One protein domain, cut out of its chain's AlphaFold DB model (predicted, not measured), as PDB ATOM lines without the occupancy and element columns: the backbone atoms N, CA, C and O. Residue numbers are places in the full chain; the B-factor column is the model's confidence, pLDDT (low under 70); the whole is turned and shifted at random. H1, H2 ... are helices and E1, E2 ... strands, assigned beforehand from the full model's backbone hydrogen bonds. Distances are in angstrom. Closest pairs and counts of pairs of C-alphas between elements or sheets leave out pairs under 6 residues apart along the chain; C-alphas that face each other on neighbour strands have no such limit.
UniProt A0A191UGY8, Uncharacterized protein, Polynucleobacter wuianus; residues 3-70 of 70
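What this domain is: This is residues 3 to 70 of the 70 residues of an uncharacterized protein of Polynucleobacter wuianus (UniProt A0A191UGY8). One seven-stranded antiparallel sheet, strongly twisted and curled like part of a barrel, makes up most of this domain, and the single helix H1 packs on the sheet, its nearest strands being E7 and E5. The printed part has 68 residues, with the order E1 E2 E3 E4 E5 E6 H1 E7 along the chain, and the sheet runs E3 - E2 - E6 - E5 - E4 - E1 - E7. The class is mostly strand. The whole is compact, with a radius of gyration of the C-alphas of 11.1 A and spans of 32 by 23 by 19 A.

How they stand to each other: The edge strand E3, residues 20 to 26, forms a hairpin with E2, residues 9 to 14, at 148 degrees, with N 13 and O 22 2.8 A apart. On the other side of E2 is E6, residues 48 to 53, antiparallel at 119 degrees, with N 52 and O 12 2.8 A apart. E6 forms a hairpin with E5, residues 41 to 45, where N 43 and O 51 are 2.7 A apart. E5 forms a hairpin with E4, residues 29 to 35, where N 34 and O 42 are 2.7 A apart. E4, E5 and E6 are a meander, each strand the antiparallel neighbour of the one before. E4 is staggered: its residues 29 to 31 pair with E1, residues 3 to 5, and its residues 32 to 35 with E5. N 3 and O 31 are 2.8 A apart. The other edge strand, E7, residues 67 to 69, is antiparallel to E1 at 160 degrees, with N 4 and O 68 2.8 A apart. E3 and E7 are apart. H1, residues 55 to 63, is on the sheet at a height of 7.8 A, only just over none of the strands: dropped onto the local plane, 2 of its 9 C-alphas fall on E6 and 2 on E7. The closest C-alphas of H1 and E7 are those of Arg 61 and Ile 67, 5.7 A apart. In H1 every O i to N i+4 pair is within hydrogen-bond range.

Where its parts are: E1 begins at C-alpha 3, (-79.695, -84.232, 113.362), and is 6.5 A long. E2 measures 16.1 A, E3 16.5 A, E4 18.4 A, E5 12.7 A and E6 15.6 A. H1 begins at C-alpha 55, (-66.056, -81.216, 119.003), and measures 12.7 A. E7 is 6.7 A long and ends at C-alpha 69, (-76.870, -85.988, 110.352).

The domain as a whole: The two C-alphas farthest apart are those of Asp 17 and Gly 65, 32.3 A. The printed part has no cut, and its links are tight. The mean pLDDT of the printed part is 88.8; residues 15 to 16, 18 and 47 to 48 are under 70.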
ATOM      1  N   ILE A   3     -80.297 -83.037 112.784       94.88
ATOM      2  CA  ILE A   3     -79.695 -84.232 113.362       94.88
ATOM      3  C   ILE A   3     -80.792 -85.110 113.945       94.88
ATOM      4  O   ILE A   3     -81.812 -84.620 114.431       94.88
ATOM      5  N   TYR A   4     -80.557 -86.412 113.943       95.88
ATOM      6  CA  TYR A   4     -81.370 -87.387 114.640       95.88
ATOM      7  C   TYR A   4     -80.566 -88.013 115.770       95.88
ATOM      8  O   TYR A   4     -79.505 -88.594 115.550       95.88
ATOM      9  N   VAL A   5     -81.084 -87.893 116.984       95.12
ATOM     10  CA  VAL A   5     -80.524 -88.506 118.184       95.12
ATOM     11  C   VAL A   5     -81.220 -89.846 118.374       95.12
ATOM     12  O   VAL A   5     -82.439 -89.895 118.540       95.12
ATOM     13  N   THR A   6     -80.474 -90.947 118.323       95.81
ATOM     14  CA  THR A   6     -81.059 -92.301 118.331       95.81
ATOM     15  C   THR A   6     -81.318 -92.830 119.738       95.81
ATOM     16  O   THR A   6     -82.187 -93.680 119.933       95.81
ATOM     17  N   ARG A   7     -80.588 -92.324 120.738       94.00
ATOM     18  CA  ARG A   7     -80.709 -92.717 122.148       94.00
ATOM     19  C   ARG A   7     -80.481 -91.526 123.072       94.00
ATOM     20  O   ARG A   7     -79.952 -90.507 122.651       94.00
ATOM     21  N   LYS A   8     -80.855 -91.653 124.347       94.25
ATOM     22  CA  LYS A   8     -80.622 -90.582 125.323       94.25
ATOM     23  C   LYS A   8     -79.117 -90.338 125.490       94.25
ATOM     24  O   LYS A   8     -78.402 -91.249 125.899       94.25
ATOM     25  N   ILE A   9     -78.669 -89.111 125.235       93.19
ATOM     26  CA  ILE A   9     -77.278 -88.673 125.436       93.19
ATOM     27  C   ILE A   9     -77.232 -87.469 126.376       93.19
ATOM     28  O   ILE A   9     -78.244 -86.814 126.599       93.19
ATOM     29  N   LEU A  10     -76.070 -87.175 126.952       91.62
ATOM     30  CA  LEU A  10     -75.868 -85.963 127.746       91.62
ATOM     31  C   LEU A  10     -75.249 -84.876 126.869       91.62
ATOM     32  O   LEU A  10     -74.247 -85.124 126.204       91.62
ATOM     33  N   ALA A  11     -75.820 -83.675 126.909       91.00
ATOM     34  CA  ALA A  11     -75.275 -82.484 126.268       91.00
ATOM     35  C   ALA A  11     -75.126 -81.362 127.298       91.00
ATOM     36  O   ALA A  11     -75.856 -81.314 128.288       91.00
ATOM     37  N   ARG A  12     -74.159 -80.466 127.107       89.38
ATOM     38  CA  ARG A  12     -73.891 -79.384 128.057       89.38
ATOM     39  C   ARG A  12     -74.849 -78.224 127.822       89.38
ATOM     40  O   ARG A  12     -74.957 -77.737 126.703       89.38
ATOM     41  N   ALA A  13     -75.520 -77.761 128.868       84.94
ATOM     42  CA  ALA A  13     -76.324 -76.550 128.817       84.94
ATOM     43  C   ALA A  13     -75.431 -75.339 129.106       84.94
ATOM     44  O   ALA A  13     -74.784 -75.278 130.155       84.94
ATOM     45  N   ARG A  14     -75.407 -74.365 128.193       73.31
ATOM     46  CA  ARG A  14     -74.723 -73.087 128.412       73.31
ATOM     47  C   ARG A  14     -75.738 -71.960 128.380       73.31
ATOM     48  O   ARG A  14     -76.530 -71.877 127.446       73.31
ATOM     49  N   ARG A  15     -75.692 -71.084 129.379       68.31
ATOM     50  CA  ARG A  15     -76.523 -69.882 129.393       68.31
ATOM     51  C   ARG A  15     -76.073 -68.869 128.348       68.31
ATOM     52  O   ARG A  15     -74.886 -68.767 128.040       68.31
ATOM     53  N   ASN A  16     -77.009 -68.025 127.915       67.19
ATOM     54  CA  ASN A  16     -76.702 -66.834 127.113       67.19
ATOM     55  C   ASN A  16     -75.799 -65.836 127.867       67.19
ATOM     56  O   ASN A  16     -75.134 -65.021 127.237       67.19
ATOM     57  N   ASP A  17     -75.750 -65.913 129.203       74.12
ATOM     58  CA  ASP A  17     -74.835 -65.139 130.057       74.12
ATOM     59  C   ASP A  17     -73.421 -65.754 130.168       74.12
ATOM     60  O   ASP A  17     -72.557 -65.220 130.862       74.12
ATOM     61  N   GLY A  18     -73.166 -66.871 129.475       69.00
ATOM     62  CA  GLY A  18     -71.869 -67.541 129.419       69.00
ATOM     63  C   GLY A  18     -71.608 -68.545 130.544       69.00
ATOM     64  O   GLY A  18     -70.603 -69.263 130.463       69.00
ATOM     65  N   THR A  19     -72.491 -68.650 131.545       75.88
ATOM     66  CA  THR A  19     -72.334 -69.595 132.662       75.88
ATOM     67  C   THR A  19     -72.623 -71.044 132.256       75.88
ATOM     68  O   THR A  19     -73.481 -71.332 131.415       75.88
ATOM     69  N   ASP A  20     -71.869 -71.976 132.851       79.94
ATOM     70  CA  ASP A  20     -72.060 -73.418 132.677       79.94
ATOM     71  C   ASP A  20     -73.158 -73.919 133.628       79.94
ATOM     72  O   ASP A  20     -73.074 -73.725 134.842       79.94
ATOM     73  N   LYS A  21     -74.190 -74.566 133.078       80.50
ATOM     74  CA  LYS A  21     -75.267 -75.218 133.844       80.50
ATOM     75  C   LYS A  21     -75.055 -76.724 134.003       80.50
ATOM     76  O   LYS A  21     -75.917 -77.413 134.548       80.50
ATOM     77  N   GLY A  22     -73.921 -77.238 133.536       87.00
ATOM     78  CA  GLY A  22     -73.620 -78.657 133.536       87.00
ATOM     79  C   GLY A  22     -74.316 -79.394 132.396       87.00
ATOM     80  O   GLY A  22     -74.679 -78.820 131.368       87.00
ATOM     81  N   CYS A  23     -74.463 -80.706 132.554       88.69
ATOM     82  CA  CYS A  23     -75.003 -81.575 131.514       88.69
ATOM     83  C   CYS A  23     -76.492 -81.851 131.728       88.69
ATOM     84  O   CYS A  23     -76.918 -82.189 132.831       88.69
ATOM     85  N   VAL A  24     -77.263 -81.786 130.648       89.50
ATOM     86  CA  VAL A  24     -78.677 -82.156 130.609       89.50
ATOM     87  C   VAL A  24     -78.898 -83.313 129.630       89.50
ATOM     88  O   VAL A  24     -78.179 -83.434 128.632       89.50
ATOM     89  N   PRO A  25     -79.875 -84.194 129.897       90.50
ATOM     90  CA  PRO A  25     -80.205 -85.276 128.986       90.50
ATOM     91  C   PRO A  25     -80.934 -84.750 127.746       90.50
ATOM     92  O   PRO A  25     -81.939 -84.049 127.847       90.50
ATOM     93  N   LEU A  26     -80.456 -85.161 126.577       90.94
ATOM     94  CA  LEU A  26     -81.111 -85.001 125.289       90.94
ATOM     95  C   LEU A  26     -81.836 -86.305 124.950       90.94
ATOM     96  O   LEU A  26     -81.224 -87.374 124.918       90.94
ATOM     97  N   SER A  27     -83.150 -86.225 124.758       93.44
ATOM     98  CA  SER A  27     -83.973 -87.380 124.396       93.44
ATOM     99  C   SER A  27     -83.751 -87.792 122.934       93.44
ATOM    100  O   SER A  27     -83.278 -86.987 122.139       93.44
ATOM    101  N   PRO A  28     -84.092 -89.034 122.552       95.69
ATOM    102  CA  PRO A  28     -84.108 -89.425 121.148       95.69
ATOM    103  C   PRO A  28     -85.104 -88.581 120.347       95.69
ATOM    104  O   PRO A  28     -86.209 -88.317 120.828       95.69
ATOM    105  N   GLY A  29     -84.736 -88.184 119.131       94.88
ATOM    106  CA  GLY A  29     -85.591 -87.368 118.270       94.88
ATOM    107  C   GLY A  29     -84.829 -86.555 117.228       94.88
ATOM    108  O   GLY A  29     -83.599 -86.570 117.177       94.88
ATOM    109  N   GLN A  30     -85.582 -85.848 116.385       95.00
ATOM    110  CA  GLN A  30     -85.028 -84.879 115.442       95.00
ATOM    111  C   GLN A  30     -84.793 -83.537 116.126       95.00
ATOM    112  O   GLN A  30     -85.665 -83.024 116.830       95.00
ATOM    113  N   TYR A  31     -83.627 -82.956 115.867       93.56
ATOM    114  CA  TYR A  31     -83.242 -81.646 116.360       93.56
ATOM    115  C   TYR A  31     -82.620 -80.819 115.246       93.56
ATOM    116  O   TYR A  31     -81.945 -81.342 114.358       93.56
ATOM    117  N   GLN A  32     -82.802 -79.508 115.333       94.62
ATOM    118  CA  GLN A  32     -82.033 -78.575 114.531       94.62
ATOM    119  C   GLN A  32     -80.731 -78.259 115.264       94.62
ATOM    120  O   GLN A  32     -80.733 -78.010 116.470       94.62
ATOM    121  N   ALA A  33     -79.619 -78.281 114.543       94.06
ATOM    122  CA  ALA A  33     -78.305 -78.011 115.095       94.06
ATOM    123  C   ALA A  33     -77.463 -77.117 114.179       94.06
ATOM    124  O   ALA A  33     -77.646 -77.094 112.958       94.06
ATOM    125  N   ASN A  34     -76.500 -76.421 114.766       94.19
ATOM    126  CA  ASN A  34     -75.473 -75.642 114.096       94.19
ATOM    127  C   ASN A  34     -74.095 -76.173 114.483       94.19
ATOM    128  O   ASN A  34     -73.906 -76.747 115.552       94.19
ATOM    129  N   LYS A  35     -73.115 -75.955 113.608       93.06
ATOM    130  CA  LYS A  35     -71.705 -76.136 113.949       93.06
ATOM    131  C   LYS A  35     -71.130 -74.766 114.278       93.06
ATOM    132  O   LYS A  35     -71.177 -73.872 113.435       93.06
ATOM    133  N   THR A  36     -70.619 -74.602 115.489       90.81
ATOM    134  CA  THR A  36     -70.004 -73.352 115.941       90.81
ATOM    135  C   THR A  36     -68.584 -73.205 115.383       90.81
ATOM    136  O   THR A  36     -68.003 -74.152 114.844       90.81
ATOM    137  N   SER A  37     -68.006 -72.005 115.491       90.31
ATOM    138  CA  SER A  37     -66.663 -71.690 114.973       90.31
ATOM    139  C   SER A  37     -65.536 -72.467 115.662       90.31
ATOM    140  O   SER A  37     -64.527 -72.765 115.031       90.31
ATOM    141  N   ASP A  38     -65.721 -72.843 116.926       88.19
ATOM    142  CA  ASP A  38     -64.839 -73.730 117.695       88.19
ATOM    143  C   ASP A  38     -65.104 -75.227 117.426       88.19
ATOM    144  O   ASP A  38     -64.446 -76.094 117.997       88.19
ATOM    145  N   GLY A  39     -66.042 -75.543 116.525       90.75
ATOM    146  CA  GLY A  39     -66.347 -76.897 116.070       90.75
ATOM    147  C   GLY A  39     -67.309 -77.680 116.962       90.75
ATOM    148  O   GLY A  39     -67.505 -78.875 116.716       90.75
ATOM    149  N   ALA A  40     -67.891 -77.057 117.987       92.38
ATOM    150  CA  ALA A  40     -68.931 -77.677 118.796       92.38
ATOM    151  C   ALA A  40     -70.240 -77.824 117.998       92.38
ATOM    152  O   ALA A  40     -70.489 -77.131 117.008       92.38
ATOM    153  N   LEU A  41     -71.074 -78.765 118.433       93.62
ATOM    154  CA  LEU A  41     -72.421 -78.947 117.911       93.62
ATOM    155  C   LEU A  41     -73.400 -78.235 118.842       93.62
ATOM    156  O   LEU A  41     -73.599 -78.666 119.977       93.62
ATOM    157  N   GLU A  42     -73.982 -77.145 118.359       93.50
ATOM    158  CA  GLU A  42     -75.026 -76.377 119.033       93.50
ATOM    159  C   GLU A  42     -76.391 -76.936 118.626       93.50
ATOM    160  O   GLU A  42     -76.755 -76.900 117.459       93.50
ATOM    161  N   ILE A  43     -77.156 -77.455 119.576       93.06
ATOM    162  CA  ILE A  43     -78.469 -78.065 119.381       93.06
ATOM    163  C   ILE A  43     -79.523 -77.063 119.843       93.06
ATOM    164  O   ILE A  43     -79.589 -76.702 121.022       93.06
ATOM    165  N   LEU A  44     -80.356 -76.625 118.903       90.31
ATOM    166  CA  LEU A  44     -81.378 -75.613 119.120       90.31
ATOM    167  C   LEU A  44     -82.587 -76.243 119.815       90.31
ATOM    168  O   LEU A  44     -83.215 -77.168 119.295       90.31
ATOM    169  N   GLN A  45     -82.935 -75.727 120.992       82.12
ATOM    170  CA  GLN A  45     -84.170 -76.070 121.688       82.12
ATOM    171  C   GLN A  45     -85.111 -74.870 121.617       82.12
ATOM    172  O   GLN A  45     -84.761 -73.797 122.088       82.12
ATOM    173  N   GLY A  46     -86.293 -75.038 121.014       71.94
ATOM    174  CA  GLY A  46     -87.139 -73.931 120.537       71.94
ATOM    175  C   GLY A  46     -87.382 -72.758 121.504       71.94
ATOM    176  O   GLY A  46     -87.507 -71.630 121.044       71.94
ATOM    177  N   SER A  47     -87.421 -72.991 122.820       64.44
ATOM    178  CA  SER A  47     -87.596 -71.944 123.843       64.44
ATOM    179  C   SER A  47     -86.548 -71.979 124.965       64.44
ATOM    180  O   SER A  47     -86.700 -71.270 125.957       64.44
ATOM    181  N   ASN A  48     -85.517 -72.816 124.839       66.31
ATOM    182  CA  ASN A  48     -84.497 -73.028 125.865       66.31
ATOM    183  C   ASN A  48     -83.120 -72.574 125.378       66.31
ATOM    184  O   ASN A  48     -82.858 -72.465 124.184       66.31
ATOM    185  N   GLU A  49     -82.228 -72.341 126.339       81.94
ATOM    186  CA  GLU A  49     -80.798 -72.181 126.082       81.94
ATOM    187  C   GLU A  49     -80.288 -73.359 125.230       81.94
ATOM    188  O   GLU A  49     -80.626 -74.513 125.528       81.94
ATOM    189  N   PRO A  50     -79.511 -73.095 124.162       87.38
ATOM    190  CA  PRO A  50     -79.002 -74.151 123.304       87.38
ATOM    191  C   PRO A  50     -78.119 -75.121 124.090       87.38
ATOM    192  O   PRO A  50     -77.444 -74.762 125.063       87.38
ATOM    193  N   LEU A  51     -78.123 -76.374 123.644       90.81
ATOM    194  CA  LEU A  51     -77.252 -77.401 124.197       90.81
ATOM    195  C   LEU A  51     -76.032 -77.578 123.315       90.81
ATOM    196  O   LEU A  51     -76.120 -77.496 122.100       90.81
ATOM    197  N   TYR A  52     -74.900 -77.870 123.932       91.56
ATOM    198  CA  TYR A  52     -73.629 -77.973 123.245       91.56
ATOM    199  C   TYR A  52     -73.021 -79.348 123.460       91.56
ATOM    200  O   TYR A  52     -72.968 -79.871 124.578       91.56
ATOM    201  N   LEU A  53     -72.495 -79.908 122.381       91.94
ATOM    202  CA  LEU A  53     -71.572 -81.029 122.434       91.94
ATOM    203  C   LEU A  53     -70.215 -80.563 121.925       91.94
ATOM    204  O   LEU A  53     -70.103 -80.021 120.827       91.94
ATOM    205  N   LEU A  54     -69.177 -80.776 122.735       91.19
ATOM    206  CA  LEU A  54     -67.806 -80.435 122.362       91.19
ATOM    207  C   LEU A  54     -67.383 -81.196 121.097       91.19
ATOM    208  O   LEU A  54     -67.876 -82.309 120.890       91.19
ATOM    209  N   PRO A  55     -66.448 -80.649 120.294       91.75
ATOM    210  CA  PRO A  55     -66.056 -81.216 119.003       91.75
ATOM    211  C   PRO A  55     -65.793 -82.728 119.030       91.75
ATOM    212  O   PRO A  55     -66.357 -83.476 118.239       91.75
ATOM    213  N   PHE A  56     -64.986 -83.187 119.990       90.62
ATOM    214  CA  PHE A  56     -64.635 -84.602 120.126       90.62
ATOM    215  C   PHE A  56     -65.801 -85.467 120.623       90.62
ATOM    216  O   PHE A  56     -65.898 -86.630 120.253       90.62
ATOM    217  N   ILE A  57     -66.709 -84.899 121.427       91.44
ATOM    218  CA  ILE A  57     -67.852 -85.633 121.975       91.44
ATOM    219  C   ILE A  57     -68.854 -85.921 120.866       91.44
ATOM    220  O   ILE A  57     -69.236 -87.069 120.692       91.44
ATOM    221  N   TRP A  58     -69.307 -84.917 120.108       92.25
ATOM    222  CA  TRP A  58     -70.329 -85.198 119.091       92.25
ATOM    223  C   TRP A  58     -69.792 -86.055 117.945       92.25
ATOM    224  O   TRP A  58     -70.565 -86.821 117.379       92.25
ATOM    225  N   TRP A  59     -68.485 -85.992 117.661       92.88
ATOM    226  CA  TRP A  59     -67.833 -86.912 116.730       92.88
ATOM    227  C   TRP A  59     -67.916 -88.369 117.207       92.88
ATOM    228  O   TRP A  59     -68.448 -89.213 116.492       92.88
ATOM    229  N   GLU A  60     -67.488 -88.653 118.441       94.44
ATOM    230  CA  GLU A  60     -67.586 -89.994 119.042       94.44
ATOM    231  C   GLU A  60     -69.039 -90.502 119.040       94.44
ATOM    232  O   GLU A  60     -69.327 -91.642 118.672       94.44
ATOM    233  N   ARG A  61     -69.993 -89.625 119.374       93.38
ATOM    234  CA  ARG A  61     -71.430 -89.945 119.360       93.38
ATOM    235  C   ARG A  61     -71.931 -90.280 117.953       93.38
ATOM    236  O   ARG A  61     -72.810 -91.131 117.820       93.38
ATOM    237  N   MET A  62     -71.392 -89.653 116.907       94.56
ATOM    238  CA  MET A  62     -71.699 -90.022 115.524       94.56
ATOM    239  C   MET A  62     -71.110 -91.382 115.142       94.56
ATOM    240  O   MET A  62     -71.822 -92.194 114.555       94.56
ATOM    241  N   GLU A  63     -69.860 -91.666 115.514       95.75
ATOM    242  CA  GLU A  63     -69.225 -92.972 115.263       95.75
ATOM    243  C   GLU A  63     -69.983 -94.119 115.948       95.75
ATOM    244  O   GLU A  63     -70.128 -95.206 115.391       95.75
ATOM    245  N   MET A  64     -70.548 -93.856 117.126       95.25
ATOM    246  CA  MET A  64     -71.400 -94.797 117.859       95.25
ATOM    247  C   MET A  64     -72.843 -94.901 117.323       95.25
ATOM    248  O   MET A  64     -73.653 -95.656 117.878       95.25
ATOM    249  N   GLY A  65     -73.201 -94.134 116.289       94.31
ATOM    250  CA  GLY A  65     -74.557 -94.072 115.734       94.31
ATOM    251  C   GLY A  65     -75.589 -93.449 116.681       94.31
ATOM    252  O   GLY A  65     -76.788 -93.697 116.550       94.31
ATOM    253  N   GLU A  66     -75.147 -92.678 117.674       95.44
ATOM    254  CA  GLU A  66     -76.012 -91.978 118.634       95.44
ATOM    255  C   GLU A  66     -76.559 -90.670 118.068       95.44
ATOM    256  O   GLU A  66     -77.648 -90.238 118.448       95.44
ATOM    257  N   ILE A  67     -75.816 -90.074 117.134       95.88
ATOM    258  CA  ILE A  67     -76.200 -88.902 116.356       95.88
ATOM    259  C   ILE A  67     -76.044 -89.239 114.876       95.88
ATOM    260  O   ILE A  67     -75.003 -89.730 114.448       95.88
ATOM    261  N   VAL A  68     -77.066 -88.938 114.087       95.62
ATOM    262  CA  VAL A  68     -77.050 -89.066 112.627       95.62
ATOM    263  C   VAL A  68     -77.364 -87.699 112.034       95.62
ATOM    264  O   VAL A  68     -78.332 -87.068 112.445       95.62
ATOM    265  N   ILE A  69     -76.557 -87.220 111.090       92.12
ATOM    266  CA  ILE A  69     -76.870 -85.988 110.352       92.12
ATOM    267  C   ILE A  69     -77.891 -86.334 109.263       92.12
ATOM    268  O   ILE A  69     -77.685 -87.299 108.526       92.12
ATOM    269  N   SER A  70     -78.973 -85.557 109.180       83.31
ATOM    270  CA  SER A  70     -80.053 -85.703 108.193       83.31
ATOM    271  C   SER A  70     -80.174 -84.486 107.290       83.31
ATOM    272  O   SER A  70     -80.089 -83.359 107.840       83.31
TER     273      SER A  70